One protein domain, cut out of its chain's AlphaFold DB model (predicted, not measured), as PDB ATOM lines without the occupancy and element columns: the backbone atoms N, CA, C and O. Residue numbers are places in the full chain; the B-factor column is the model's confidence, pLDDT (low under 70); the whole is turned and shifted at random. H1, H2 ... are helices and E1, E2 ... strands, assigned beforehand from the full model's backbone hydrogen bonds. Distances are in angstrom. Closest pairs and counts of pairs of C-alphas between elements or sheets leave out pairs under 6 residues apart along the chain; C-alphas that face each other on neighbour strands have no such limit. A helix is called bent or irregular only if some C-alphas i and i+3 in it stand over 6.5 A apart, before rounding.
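What this domain is: This is residues 10 to 29, 278 to 329 and 350 to 378 of the 521 residues of an uncharacterized protein of Trematosphaeria pertusa (UniProt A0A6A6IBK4). H1 lies in the middle, with H4 alongside it, H3 on the side away from H4, and the bent H2 across a third side; residues 350 to 356 stick out. The 101 printed residues, with four named helices and one named strand ordered H1, H2, H3, E1, H4, are mostly helix and compact: radius of gyration of the C-alphas 14.0 A, spans 50 by 33 by 24 A.

How they stand to each other: H2, residues 288 to 310, assigned as one helix by its hydrogen bonds, is bent: C-alphas 295 and 298 are 9.6 A apart. Its arms H2a, residues 288 to 295, and H2b, residues 298 to 310, stand at a steep tilt of 53 degrees; H2b is irregular, with C-alphas 298 and 301 7.5 A apart. H2a touches H3, residues 316 to 323, closest C-alphas Leu 288 and Glu 317, 5.4 A. H4, residues 357 to 376, touches H1, residues 10 to 24, closest C-alphas Phe 14 and Ser 361, 5.2 A, the same way at a shallow tilt of 31 degrees. O i to N i+4 pairs are within hydrogen-bond range throughout H1, H2a and H3, in 6 of 9 in H2b and 15 of 16 in H4.

Where its parts are: H1, 21.2 A, begins at C-alpha 10 (38.096, 40.867, 34.411); H4, 27.7 A, ends at C-alpha 376 (48.978, 20.768, 21.017). E1, residues 326 to 328, pairs with no named strand.

The domain as a whole: The printed part has two cuts: across the first, C-alphas 29 and 278 are 25.2 A apart, and across the second, C-alphas 329 and 350 are 25.4 A apart. Residues under pLDDT 70 include 350 to 364.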
ATOM      1  N   VAL A  10      36.897  41.428  33.752       65.81
ATOM      2  CA  VAL A  10      38.096  40.867  34.411       65.81
ATOM      3  C   VAL A  10      37.781  39.540  35.103       65.81
ATOM      4  O   VAL A  10      38.452  38.541  34.855       65.81
ATOM      5  N   ARG A  11      36.699  39.493  35.891       71.44
ATOM      6  CA  ARG A  11      36.221  38.259  36.533       71.44
ATOM      7  C   ARG A  11      35.882  37.189  35.498       71.44
ATOM      8  O   ARG A  11      36.267  36.035  35.659       71.44
ATOM      9  N   THR A  12      35.204  37.581  34.420       75.06
ATOM     10  CA  THR A  12      34.857  36.670  33.324       75.06
ATOM     11  C   THR A  12      36.103  36.087  32.655       75.06
ATOM     12  O   THR A  12      36.170  34.875  32.458       75.06
ATOM     13  N   ARG A  13      37.118  36.913  32.364       76.62
ATOM     14  CA  ARG A  13      38.383  36.466  31.757       76.62
ATOM     15  C   ARG A  13      39.139  35.488  32.652       76.62
ATOM     16  O   ARG A  13      39.553  34.439  32.162       76.62
ATOM     17  N   PHE A  14      39.245  35.801  33.943       75.56
ATOM     18  CA  PHE A  14      39.887  34.940  34.933       75.56
ATOM     19  C   PHE A  14      39.236  33.551  34.976       75.56
ATOM     20  O   PHE A  14      39.914  32.539  34.815       75.56
ATOM     21  N   ILE A  15      37.905  33.494  35.115       77.38
ATOM     22  CA  ILE A  15      37.182  32.217  35.198       77.38
ATOM     23  C   ILE A  15      37.310  31.429  33.892       77.38
ATOM     24  O   ILE A  15      37.511  30.220  33.929       77.38
ATOM     25  N   GLN A  16      37.250  32.095  32.736       81.62
ATOM     26  CA  GLN A  16      37.437  31.444  31.438       81.62
ATOM     27  C   GLN A  16      38.818  30.794  31.302       81.62
ATOM     28  O   GLN A  16      38.906  29.652  30.858       81.62
ATOM     29  N   ALA A  17      39.885  31.503  31.683       79.19
ATOM     30  CA  ALA A  17      41.241  30.959  31.650       79.19
ATOM     31  C   ALA A  17      41.390  29.779  32.626       79.19
ATOM     32  O   ALA A  17      41.963  28.753  32.267       79.19
ATOM     33  N   ALA A  18      40.799  29.884  33.822       77.81
ATOM     34  CA  ALA A  18      40.774  28.815  34.819       77.81
ATOM     35  C   ALA A  18      40.047  27.556  34.336       77.81
ATOM     36  O   ALA A  18      40.567  26.451  34.476       77.81
ATOM     37  N   VAL A  19      38.864  27.716  33.740       81.56
ATOM     38  CA  VAL A  19      38.091  26.598  33.187       81.56
ATOM     39  C   VAL A  19      38.823  25.976  32.005       81.56
ATOM     40  O   VAL A  19      38.896  24.756  31.928       81.56
ATOM     41  N   LEU A  20      39.415  26.784  31.118       83.69
ATOM     42  CA  LEU A  20      40.185  26.270  29.985       83.69
ATOM     43  C   LEU A  20      41.372  25.428  30.463       83.69
ATOM     44  O   LEU A  20      41.556  24.315  29.984       83.69
ATOM     45  N   LEU A  21      42.126  25.927  31.445       77.69
ATOM     46  CA  LEU A  21      43.210  25.185  32.088       77.69
ATOM     47  C   LEU A  21      42.730  23.865  32.690       77.69
ATOM     48  O   LEU A  21      43.314  22.828  32.398       77.69
ATOM     49  N   TYR A  22      41.656  23.902  33.480       76.12
ATOM     50  CA  TYR A  22      41.071  22.712  34.100       76.12
ATOM     51  C   TYR A  22      40.588  21.685  33.064       76.12
ATOM     52  O   TYR A  22      40.708  20.483  33.261       76.12
ATOM     53  N   MET A  23      40.039  22.142  31.939       79.19
ATOM     54  CA  MET A  23      39.579  21.259  30.866       79.19
ATOM     55  C   MET A  23      40.721  20.697  30.011       79.19
ATOM     56  O   MET A  23      40.532  19.685  29.340       79.19
ATOM     57  N   LEU A  24      41.880  21.357  29.986       76.25
ATOM     58  CA  LEU A  24      43.102  20.844  29.360       76.25
ATOM     59  C   LEU A  24      43.804  19.821  30.257       76.25
ATOM     60  O   LEU A  24      44.355  18.837  29.757       76.25
ATOM     61  N   ASP A  25      43.782  20.068  31.567       67.69
ATOM     62  CA  ASP A  25      44.241  19.155  32.601       67.69
ATOM     63  C   ASP A  25      43.520  19.456  33.928       67.69
ATOM     64  O   ASP A  25      43.751  20.520  34.518       67.69
ATOM     65  N   PRO A  26      42.672  18.543  34.435       55.06
ATOM     66  CA  PRO A  26      41.960  18.737  35.695       55.06
ATOM     67  C   PRO A  26      42.883  18.888  36.909       55.06
ATOM     68  O   PRO A  26      42.402  19.162  38.011       55.06
ATOM     69  N   VAL A  27      44.190  18.670  36.735       47.94
ATOM     70  CA  VAL A  27      45.112  18.435  37.830       47.94
ATOM     71  C   VAL A  27      46.330  19.324  37.713       47.94
ATOM     72  O   VAL A  27      47.279  19.060  36.979       47.94
ATOM     73  N   ARG A  28      46.345  20.372  38.528       45.75
ATOM     74  CA  ARG A  28      47.584  21.068  38.855       45.75
ATOM     75  C   ARG A  28      47.728  21.184  40.354       45.75
ATOM     76  O   ARG A  28      46.792  21.577  41.047       45.75
ATOM     77  N   GLY A  29      48.941  20.890  40.797       38.12
ATOM     78  CA  GLY A  29      49.385  20.973  42.175       38.12
ATOM     79  C   GLY A  29      49.803  19.603  42.682       38.12
ATOM     80  O   GLY A  29      48.964  18.802  43.089       38.12
ATOM     81  N   ARG A 278      26.735  32.150  41.826       84.12
ATOM     82  CA  ARG A 278      26.530  31.523  40.522       84.12
ATOM     83  C   ARG A 278      27.233  32.346  39.446       84.12
ATOM     84  O   ARG A 278      27.096  33.566  39.389       84.12
ATOM     85  N   PHE A 279      27.982  31.668  38.596       82.62
ATOM     86  CA  PHE A 279      28.608  32.232  37.417       82.62
ATOM     87  C   PHE A 279      28.171  31.429  36.199       82.62
ATOM     88  O   PHE A 279      28.187  30.200  36.208       82.62
ATOM     89  N   ALA A 280      27.761  32.142  35.162       80.69
ATOM     90  CA  ALA A 280      27.479  31.588  33.856       80.69
ATOM     91  C   ALA A 280      27.931  32.613  32.818       80.69
ATOM     92  O   ALA A 280      27.810  33.819  33.040       80.69
ATOM     93  N   ILE A 281      28.466  32.127  31.704       73.25
ATOM     94  CA  ILE A 281      28.774  32.975  30.554       73.25
ATOM     95  C   ILE A 281      27.469  33.187  29.789       73.25
ATOM     96  O   ILE A 281      26.791  32.208  29.467       73.25
ATOM     97  N   ASP A 282      27.126  34.444  29.503       70.12
ATOM     98  CA  ASP A 282      25.989  34.749  28.638       70.12
ATOM     99  C   ASP A 282      26.224  34.160  27.238       70.12
ATOM    100  O   ASP A 282      27.304  34.271  26.656       70.12
ATOM    101  N   SER A 283      25.185  33.522  26.709       62.53
ATOM    102  CA  SER A 283      25.119  32.948  25.369       62.53
ATOM    103  C   SER A 283      25.506  33.916  24.247       62.53
ATOM    104  O   SER A 283      25.999  33.451  23.221       62.53
ATOM    105  N   GLN A 284      25.310  35.227  24.435       61.66
ATOM    106  CA  GLN A 284      25.567  36.231  23.399       61.66
ATOM    107  C   GLN A 284      26.900  36.976  23.545       61.66
ATOM    108  O   GLN A 284      27.367  37.556  22.566       61.66
ATOM    109  N   GLU A 285      27.538  36.971  24.719       56.81
ATOM    110  CA  GLU A 285      28.639  37.910  24.972       56.81
ATOM    111  C   GLU A 285      30.030  37.383  24.592       56.81
ATOM    112  O   GLU A 285      30.858  38.183  24.156       56.81
ATOM    113  N   LEU A 286      30.343  36.086  24.746       62.19
ATOM    114  CA  LEU A 286      31.718  35.588  24.552       62.19
ATOM    115  C   LEU A 286      31.798  34.106  24.144       62.19
ATOM    116  O   LEU A 286      31.152  33.239  24.732       62.19
ATOM    117  N   SER A 287      32.677  33.824  23.180       76.25
ATOM    118  CA  SER A 287      32.901  32.508  22.576       76.25
ATOM    119  C   SER A 287      34.239  31.893  23.036       76.25
ATOM    120  O   SER A 287      35.174  32.621  23.389       76.25
ATOM    121  N   LEU A 288      34.366  30.561  23.042       85.06
ATOM    122  CA  LEU A 288      35.644  29.863  23.279       85.06
ATOM    123  C   LEU A 288      36.727  30.377  22.317       85.06
ATOM    124  O   LEU A 288      37.871  30.574  22.724       85.06
ATOM    125  N   ALA A 289      36.356  30.680  21.070       83.69
ATOM    126  CA  ALA A 289      37.272  31.281  20.103       83.69
ATOM    127  C   ALA A 289      37.840  32.631  20.582       83.69
ATOM    128  O   ALA A 289      39.018  32.914  20.375       83.69
ATOM    129  N   CYS A 290      37.046  33.457  21.272       83.94
ATOM    130  CA  CYS A 290      37.525  34.711  21.857       83.94
ATOM    131  C   CYS A 290      38.538  34.466  22.988       83.94
ATOM    132  O   CYS A 290      39.555  35.157  23.065       83.94
ATOM    133  N   VAL A 291      38.296  33.457  23.834       86.25
ATOM    134  CA  VAL A 291      39.242  33.054  24.890       86.25
ATOM    135  C   VAL A 291      40.554  32.575  24.272       86.25
ATOM    136  O   VAL A 291      41.616  33.039  24.674       86.25
ATOM    137  N   LEU A 292      40.494  31.722  23.248       86.06
ATOM    138  CA  LEU A 292      41.686  31.237  22.551       86.06
ATOM    139  C   LEU A 292      42.447  32.380  21.871       86.06
ATOM    140  O   LEU A 292      43.649  32.498  22.073       86.06
ATOM    141  N   ARG A 293      41.779  33.290  21.152       85.94
ATOM    142  CA  ARG A 293      42.456  34.461  20.559       85.94
ATOM    143  C   ARG A 293      43.151  35.326  21.603       85.94
ATOM    144  O   ARG A 293      44.207  35.877  21.324       85.94
ATOM    145  N   ARG A 294      42.585  35.431  22.808       85.75
ATOM    146  CA  ARG A 294      43.210  36.160  23.915       85.75
ATOM    147  C   ARG A 294      44.456  35.451  24.452       85.75
ATOM    148  O   ARG A 294      45.446  36.116  24.718       85.75
ATOM    149  N   VAL A 295      44.405  34.127  24.607       81.44
ATOM    150  CA  VAL A 295      45.477  33.333  25.238       81.44
ATOM    151  C   VAL A 295      46.616  33.004  24.262       81.44
ATOM    152  O   VAL A 295      47.785  33.122  24.613       81.44
ATOM    153  N   VAL A 296      46.289  32.596  23.034       79.94
ATOM    154  CA  VAL A 296      47.240  32.082  22.025       79.94
ATOM    155  C   VAL A 296      47.281  32.910  20.734       79.94
ATOM    156  O   VAL A 296      47.997  32.558  19.797       79.94
ATOM    157  N   GLY A 297      46.543  34.021  20.657       82.56
ATOM    158  CA  GLY A 297      46.614  34.943  19.522       82.56
ATOM    159  C   GLY A 297      46.115  34.338  18.208       82.56
ATOM    160  O   GLY A 297      45.083  33.664  18.161       82.56
ATOM    161  N   ALA A 298      46.856  34.586  17.124       78.38
ATOM    162  CA  ALA A 298      46.509  34.171  15.761       78.38
ATOM    163  C   ALA A 298      46.391  32.644  15.578       78.38
ATOM    164  O   ALA A 298      45.723  32.184  14.657       78.38
ATOM    165  N   SER A 299      46.978  31.850  16.477       77.94
ATOM    166  CA  SER A 299      46.943  30.383  16.424       77.94
ATOM    167  C   SER A 299      45.626  29.772  16.931       77.94
ATOM    168  O   SER A 299      45.472  28.551  16.921       77.94
ATOM    169  N   ALA A 300      44.675  30.593  17.393       82.31
ATOM    170  CA  ALA A 300      43.434  30.160  18.038       82.31
ATOM    171  C   ALA A 300      42.617  29.139  17.229       82.31
ATOM    172  O   ALA A 300      42.150  28.146  17.793       82.31
ATOM    173  N   ASP A 301      42.479  29.347  15.918       78.88
ATOM    174  CA  ASP A 301      41.648  28.493  15.060       78.88
ATOM    175  C   ASP A 301      42.215  27.065  14.954       78.88
ATOM    176  O   ASP A 301      41.465  26.087  14.944       78.88
ATOM    177  N   GLY A 302      43.547  26.923  14.991       80.06
ATOM    178  CA  GLY A 302      44.225  25.623  14.998       80.06
ATOM    179  C   GLY A 302      44.021  24.832  16.295       80.06
ATOM    180  O   GLY A 302      44.018  23.599  16.277       80.06
ATOM    181  N   TYR A 303      43.805  25.517  17.421       83.69
ATOM    182  CA  TYR A 303      43.557  24.868  18.707       83.69
ATOM    183  C   TYR A 303      42.101  24.439  18.885       83.69
ATOM    184  O   TYR A 303      41.856  23.424  19.529       83.69
ATOM    185  N   LEU A 304      41.137  25.141  18.285       84.31
ATOM    186  CA  LEU A 304      39.713  24.837  18.456       84.31
ATOM    187  C   LEU A 304      39.355  23.434  17.929       84.31
ATOM    188  O   LEU A 304      38.718  22.653  18.635       84.31
ATOM    189  N   ALA A 305      39.846  23.068  16.740       81.12
ATOM    190  CA  ALA A 305      39.661  21.727  16.175       81.12
ATOM    191  C   ALA A 305      40.381  20.633  16.988       81.12
ATOM    192  O   ALA A 305      39.863  19.530  17.172       81.12
ATOM    193  N   ARG A 306      41.569  20.938  17.524       83.06
ATOM    194  CA  ARG A 306      42.336  20.007  18.367       83.06
ATOM    195  C   ARG A 306      41.660  19.775  19.721       83.06
ATOM    196  O   ARG A 306      41.608  18.640  20.185       83.06
ATOM    197  N   LEU A 307      41.088  20.820  20.317       86.56
ATOM    198  CA  LEU A 307      40.298  20.737  21.546       86.56
ATOM    199  C   LEU A 307      39.028  19.908  21.356       86.56
ATOM    200  O   LEU A 307      38.728  19.082  22.211       86.56
ATOM    201  N   ALA A 308      38.326  20.064  20.229       85.88
ATOM    202  CA  ALA A 308      37.184  19.213  19.884       85.88
ATOM    203  C   ALA A 308      37.564  17.720  19.896       85.88
ATOM    204  O   ALA A 308      36.843  16.895  20.457       85.88
ATOM    205  N   SER A 309      38.744  17.387  19.358       82.94
ATOM    206  CA  SER A 309      39.275  16.021  19.378       82.94
ATOM    207  C   SER A 309      39.663  15.546  20.783       82.94
ATOM    208  O   SER A 309      39.298  14.430  21.141       82.94
ATOM    209  N   ILE A 310      40.370  16.356  21.585       81.88
ATOM    210  CA  ILE A 310      40.784  15.976  22.951       81.88
ATOM    211  C   ILE A 310      39.579  15.808  23.874       81.88
ATOM    212  O   ILE A 310      39.498  14.838  24.622       81.88
ATOM    213  N   TRP A 311      38.632  16.741  23.821       87.38
ATOM    214  CA  TRP A 311      37.416  16.695  24.629       87.38
ATOM    215  C   TRP A 311      36.369  15.725  24.083       87.38
ATOM    216  O   TRP A 311      35.318  15.572  24.699       87.38
ATOM    217  N   ASN A 312      36.648  15.081  22.944       87.38
ATOM    218  CA  ASN A 312      35.751  14.150  22.269       87.38
ATOM    219  C   ASN A 312      34.336  14.732  22.091       87.38
ATOM    220  O   ASN A 312      33.334  14.143  22.499       87.38
ATOM    221  N   THR A 313      34.259  15.938  21.523       88.25
ATOM    222  CA  THR A 313      33.004  16.671  21.326       88.25
ATOM    223  C   THR A 313      32.948  17.318  19.949       88.25
ATOM    224  O   THR A 313      33.946  17.819  19.439       88.25
ATOM    225  N   VAL A 314      31.754  17.335  19.357       86.62
ATOM    226  CA  VAL A 314      31.475  18.018  18.084       86.62
ATOM    227  C   VAL A 314      31.237  19.521  18.265       86.62
ATOM    228  O   VAL A 314      31.394  20.284  17.317       86.62
ATOM    229  N   GLU A 315      30.917  19.960  19.487       88.56
ATOM    230  CA  GLU A 315      30.619  21.358  19.817       88.56
ATOM    231  C   GLU A 315      31.494  21.845  20.991       88.56
ATOM    232  O   GLU A 315      31.013  21.990  22.122       88.56
ATOM    233  N   PRO A 316      32.793  22.127  20.758       87.88
ATOM    234  CA  PRO A 316      33.724  22.540  21.815       87.88
ATOM    235  C   PRO A 316      33.307  23.849  22.506       87.88
ATOM    236  O   PRO A 316      33.524  24.006  23.704       87.88
ATOM    237  N   GLU A 317      32.647  24.760  21.784       87.56
ATOM    238  CA  GLU A 317      32.038  25.991  22.314       87.56
ATOM    239  C   GLU A 317      30.976  25.703  23.385       87.56
ATOM    240  O   GLU A 317      31.051  26.220  24.503       87.56
ATOM    241  N   ALA A 318      29.989  24.862  23.059       85.88
ATOM    242  CA  ALA A 318      28.911  24.509  23.977       85.88
ATOM    243  C   ALA A 318      29.451  23.722  25.178       85.88
ATOM    244  O   ALA A 318      29.048  23.970  26.319       85.88
ATOM    245  N   HIS A 319      30.416  22.830  24.932       87.69
ATOM    246  CA  HIS A 319      31.103  22.067  25.968       87.69
ATOM    247  C   HIS A 319      31.845  22.982  26.960       87.69
ATOM    248  O   HIS A 319      31.642  22.876  28.172       87.69
ATOM    249  N   PHE A 320      32.624  23.947  26.461       87.88
ATOM    250  CA  PHE A 320      33.316  24.945  27.282       87.88
ATOM    251  C   PHE A 320      32.346  25.857  28.046       87.88
ATOM    252  O   PHE A 320      32.530  26.109  29.239       87.88
ATOM    253  N   ARG A 321      31.263  26.316  27.405       85.00
ATOM    254  CA  ARG A 321      30.242  27.160  28.050       85.00
ATOM    255  C   ARG A 321      29.553  26.438  29.205       85.00
ATOM    256  O   ARG A 321      29.365  27.021  30.274       85.00
ATOM    257  N   LYS A 322      29.218  25.158  29.014       85.31
ATOM    258  CA  LYS A 322      28.660  24.310  30.073       85.31
ATOM    259  C   LYS A 322      29.635  24.189  31.246       85.31
ATOM    260  O   LYS A 322      29.216  24.364  32.386       85.31
ATOM    261  N   ALA A 323      30.922  23.973  30.975       85.19
ATOM    262  CA  ALA A 323      31.958  23.913  32.009       85.19
ATOM    263  C   ALA A 323      32.162  25.253  32.744       85.19
ATOM    264  O   ALA A 323      32.513  25.262  33.919       85.19
ATOM    265  N   CYS A 324      31.877  26.384  32.094       83.31
ATOM    266  CA  CYS A 324      31.887  27.707  32.719       83.31
ATOM    267  C   CYS A 324      30.620  28.030  33.527       83.31
ATOM    268  O   CYS A 324      30.508  29.132  34.060       83.31
ATOM    269  N   THR A 325      29.657  27.110  33.629       84.44
ATOM    270  CA  THR A 325      28.506  27.272  34.525       84.44
ATOM    271  C   THR A 325      28.877  26.732  35.901       84.44
ATOM    272  O   THR A 325      28.759  25.538  36.168       84.44
ATOM    273  N   LEU A 326      29.359  27.619  36.769       79.81
ATOM    274  CA  LEU A 326      29.966  27.263  38.048       79.81
ATOM    275  C   LEU A 326      29.234  27.915  39.217       79.81
ATOM    276  O   LEU A 326      28.812  29.068  39.149       79.81
ATOM    277  N   ASN A 327      29.163  27.201  40.335       80.44
ATOM    278  CA  ASN A 327      28.868  27.805  41.629       80.44
ATOM    279  C   ASN A 327      30.200  28.135  42.295       80.44
ATOM    280  O   ASN A 327      30.829  27.271  42.903       80.44
ATOM    281  N   LEU A 328      30.654  29.376  42.123       78.00
ATOM    282  CA  LEU A 328      31.937  29.818  42.649       78.00
ATOM    283  C   LEU A 328      31.846  29.973  44.162       78.00
ATOM    284  O   LEU A 328      30.945  30.638  44.679       78.00
ATOM    285  N   LYS A 329      32.818  29.391  44.855       76.88
ATOM    286  CA  LYS A 329      33.019  29.545  46.294       76.88
ATOM    287  C   LYS A 329      34.382  30.179  46.517       76.88
ATOM    288  O   LYS A 329      35.331  29.867  45.798       76.88
ATOM    289  N   PHE A 350      53.199  37.167  60.591       56.72
ATOM    290  CA  PHE A 350      53.458  35.935  59.880       56.72
ATOM    291  C   PHE A 350      52.434  35.685  58.763       56.72
ATOM    292  O   PHE A 350      51.348  35.150  58.978       56.72
ATOM    293  N   ARG A 351      52.783  36.087  57.533       50.78
ATOM    294  CA  ARG A 351      51.944  35.877  56.344       50.78
ATOM    295  C   ARG A 351      52.217  34.504  55.734       50.78
ATOM    296  O   ARG A 351      53.340  34.229  55.323       50.78
ATOM    297  N   PHE A 352      51.174  33.695  55.581       51.91
ATOM    298  CA  PHE A 352      51.209  32.488  54.745       51.91
ATOM    299  C   PHE A 352      50.283  32.559  53.533       51.91
ATOM    300  O   PHE A 352      49.897  31.528  52.994       51.91
ATOM    301  N   ILE A 353      49.910  33.759  53.083       40.81
ATOM    302  CA  ILE A 353      49.054  33.880  51.903       40.81
ATOM    303  C   ILE A 353      49.496  35.077  51.063       40.81
ATOM    304  O   ILE A 353      49.507  36.216  51.533       40.81
ATOM    305  N   GLY A 354      49.931  34.782  49.836       28.34
ATOM    306  CA  GLY A 354      50.449  35.740  48.867       28.34
ATOM    307  C   GLY A 354      49.470  36.032  47.721       28.34
ATOM    308  O   GLY A 354      49.017  35.116  47.048       28.34
ATOM    309  N   ALA A 355      49.229  37.334  47.533       35.59
ATOM    310  CA  ALA A 355      48.993  38.112  46.304       35.59
ATOM    311  C   ALA A 355      47.727  37.961  45.409       35.59
ATOM    312  O   ALA A 355      47.484  36.965  44.737       35.59
ATOM    313  N   LEU A 356      47.003  39.095  45.364       40.25
ATOM    314  CA  LEU A 356      46.328  39.852  44.283       40.25
ATOM    315  C   LEU A 356      45.925  39.160  42.956       40.25
ATOM    316  O   LEU A 356      46.727  38.854  42.076       40.25
ATOM    317  N   ALA A 357      44.605  39.108  42.746       39.31
ATOM    318  CA  ALA A 357      43.893  38.494  41.620       39.31
ATOM    319  C   ALA A 357      44.252  38.986  40.198       39.31
ATOM    320  O   ALA A 357      44.036  38.249  39.235       39.31
ATOM    321  N   ALA A 358      44.775  40.206  40.034       39.88
ATOM    322  CA  ALA A 358      45.119  40.740  38.710       39.88
ATOM    323  C   ALA A 358      46.351  40.044  38.109       39.88
ATOM    324  O   ALA A 358      46.359  39.703  36.925       39.88
ATOM    325  N   GLU A 359      47.353  39.770  38.943       52.31
ATOM    326  CA  GLU A 359      48.567  39.072  38.525       52.31
ATOM    327  C   GLU A 359      48.299  37.577  38.334       52.31
ATOM    328  O   GLU A 359      48.741  36.979  37.354       52.31
ATOM    329  N   LEU A 360      47.429  36.999  39.172       57.16
ATOM    330  CA  LEU A 360      46.951  35.626  39.008       57.16
ATOM    331  C   LEU A 360      46.280  35.401  37.646       57.16
ATOM    332  O   LEU A 360      46.527  34.377  37.017       57.16
ATOM    333  N   SER A 361      45.482  36.351  37.143       54.22
ATOM    334  CA  SER A 361      44.870  36.207  35.812       54.22
ATOM    335  C   SER A 361      45.914  36.124  34.698       54.22
ATOM    336  O   SER A 361      45.766  35.295  33.803       54.22
ATOM    337  N   LYS A 362      46.966  36.949  34.747       62.38
ATOM    338  CA  LYS A 362      48.044  36.922  33.746       62.38
ATOM    339  C   LYS A 362      48.850  35.626  33.829       62.38
ATOM    340  O   LYS A 362      49.107  35.008  32.800       62.38
ATOM    341  N   ILE A 363      49.188  35.184  35.043       64.62
ATOM    342  CA  ILE A 363      49.908  33.926  35.291       64.62
ATOM    343  C   ILE A 363      49.107  32.732  34.760       64.62
ATOM    344  O   ILE A 363      49.658  31.852  34.095       64.62
ATOM    345  N   MET A 364      47.795  32.707  35.005       64.88
ATOM    346  CA  MET A 364      46.920  31.647  34.503       64.88
ATOM    347  C   MET A 364      46.826  31.660  32.976       64.88
ATOM    348  O   MET A 364      46.902  30.605  32.355       64.88
ATOM    349  N   GLU A 365      46.713  32.831  32.349       73.56
ATOM    350  CA  GLU A 365      46.713  32.933  30.886       73.56
ATOM    351  C   GLU A 365      48.052  32.489  30.274       73.56
ATOM    352  O   GLU A 365      48.052  31.712  29.319       73.56
ATOM    353  N   ALA A 366      49.185  32.885  30.859       69.69
ATOM    354  CA  ALA A 366      50.511  32.447  30.422       69.69
ATOM    355  C   ALA A 366      50.686  30.922  30.545       69.69
ATOM    356  O   ALA A 366      51.170  30.264  29.626       69.69
ATOM    357  N   THR A 367      50.207  30.346  31.647       68.56
ATOM    358  CA  THR A 367      50.236  28.897  31.892       68.56
ATOM    359  C   THR A 367      49.340  28.144  30.900       68.56
ATOM    360  O   THR A 367      49.702  27.080  30.396       68.56
ATOM    361  N   ALA A 368      48.164  28.699  30.579       70.62
ATOM    362  CA  ALA A 368      47.251  28.126  29.591       70.62
ATOM    363  C   ALA A 368      47.883  28.117  28.199       70.62
ATOM    364  O   ALA A 368      47.801  27.114  27.490       70.62
ATOM    365  N   LYS A 369      48.555  29.213  27.838       76.19
ATOM    366  CA  LYS A 369      49.309  29.330  26.592       76.19
ATOM    367  C   LYS A 369      50.406  28.269  26.502       76.19
ATOM    368  O   LYS A 369      50.416  27.520  25.529       76.19
ATOM    369  N   GLN A 370      51.256  28.152  27.525       74.25
ATOM    370  CA  GLN A 370      52.350  27.173  27.556       74.25
ATOM    371  C   GLN A 370      51.853  25.739  27.333       74.25
ATOM    372  O   GLN A 370      52.522  24.946  26.679       74.25
ATOM    373  N   GLU A 371      50.675  25.389  27.848       70.06
ATOM    374  CA  GLU A 371      50.164  24.015  27.766       70.06
ATOM    375  C   GLU A 371      49.374  23.709  26.512       70.06
ATOM    376  O   GLU A 371      49.421  22.586  26.008       70.06
ATOM    377  N   LEU A 372      48.733  24.720  25.936       74.94
ATOM    378  CA  LEU A 372      48.305  24.639  24.549       74.94
ATOM    379  C   LEU A 372      49.530  24.426  23.645       74.94
ATOM    380  O   LEU A 372      49.538  23.510  22.828       74.94
ATOM    381  N   GLU A 373      50.612  25.176  23.830       76.12
ATOM    382  CA  GLU A 373      51.825  25.036  23.016       76.12
ATOM    383  C   GLU A 373      52.536  23.686  23.230       76.12
ATOM    384  O   GLU A 373      52.900  23.025  22.257       76.12
ATOM    385  N   SER A 374      52.683  23.218  24.471       69.38
ATOM    386  CA  SER A 374      53.400  21.973  24.777       69.38
ATOM    387  C   SER A 374      52.633  20.718  24.352       69.38
ATOM    388  O   SER A 374      53.233  19.777  23.827       69.38
ATOM    389  N   ARG A 375      51.306  20.690  24.546       65.50
ATOM    390  CA  ARG A 375      50.474  19.506  24.262       65.50
ATOM    391  C   ARG A 375      49.959  19.479  22.841       65.50
ATOM    392  O   ARG A 375      49.822  18.410  22.250       65.50
ATOM    393  N   LEU A 376      49.619  20.649  22.314       66.75
ATOM    394  CA  LEU A 376      48.978  20.768  21.017       66.75
ATOM    395  C   LEU A 376      49.930  21.328  19.958       66.75
ATOM    396  O   LEU A 376      49.664  21.096  18.788       66.75
ATOM    397  N   GLY A 377      51.020  22.019  20.307       54.72
ATOM    398  CA  GLY A 377      51.927  22.675  19.353       54.72
ATOM    399  C   GLY A 377      53.027  21.800  18.729       54.72
ATOM    400  O   GLY A 377      53.608  22.220  17.732       54.72
ATOM    401  N   SER A 378      53.296  20.589  19.236       51.47
ATOM    402  CA  SER A 378      54.370  19.694  18.743       51.47
ATOM    403  C   SER A 378      53.888  18.248  18.501       51.47
ATOM    404  O   SER A 378      52.938  17.811  19.155       51.47
TER     405      SER A 378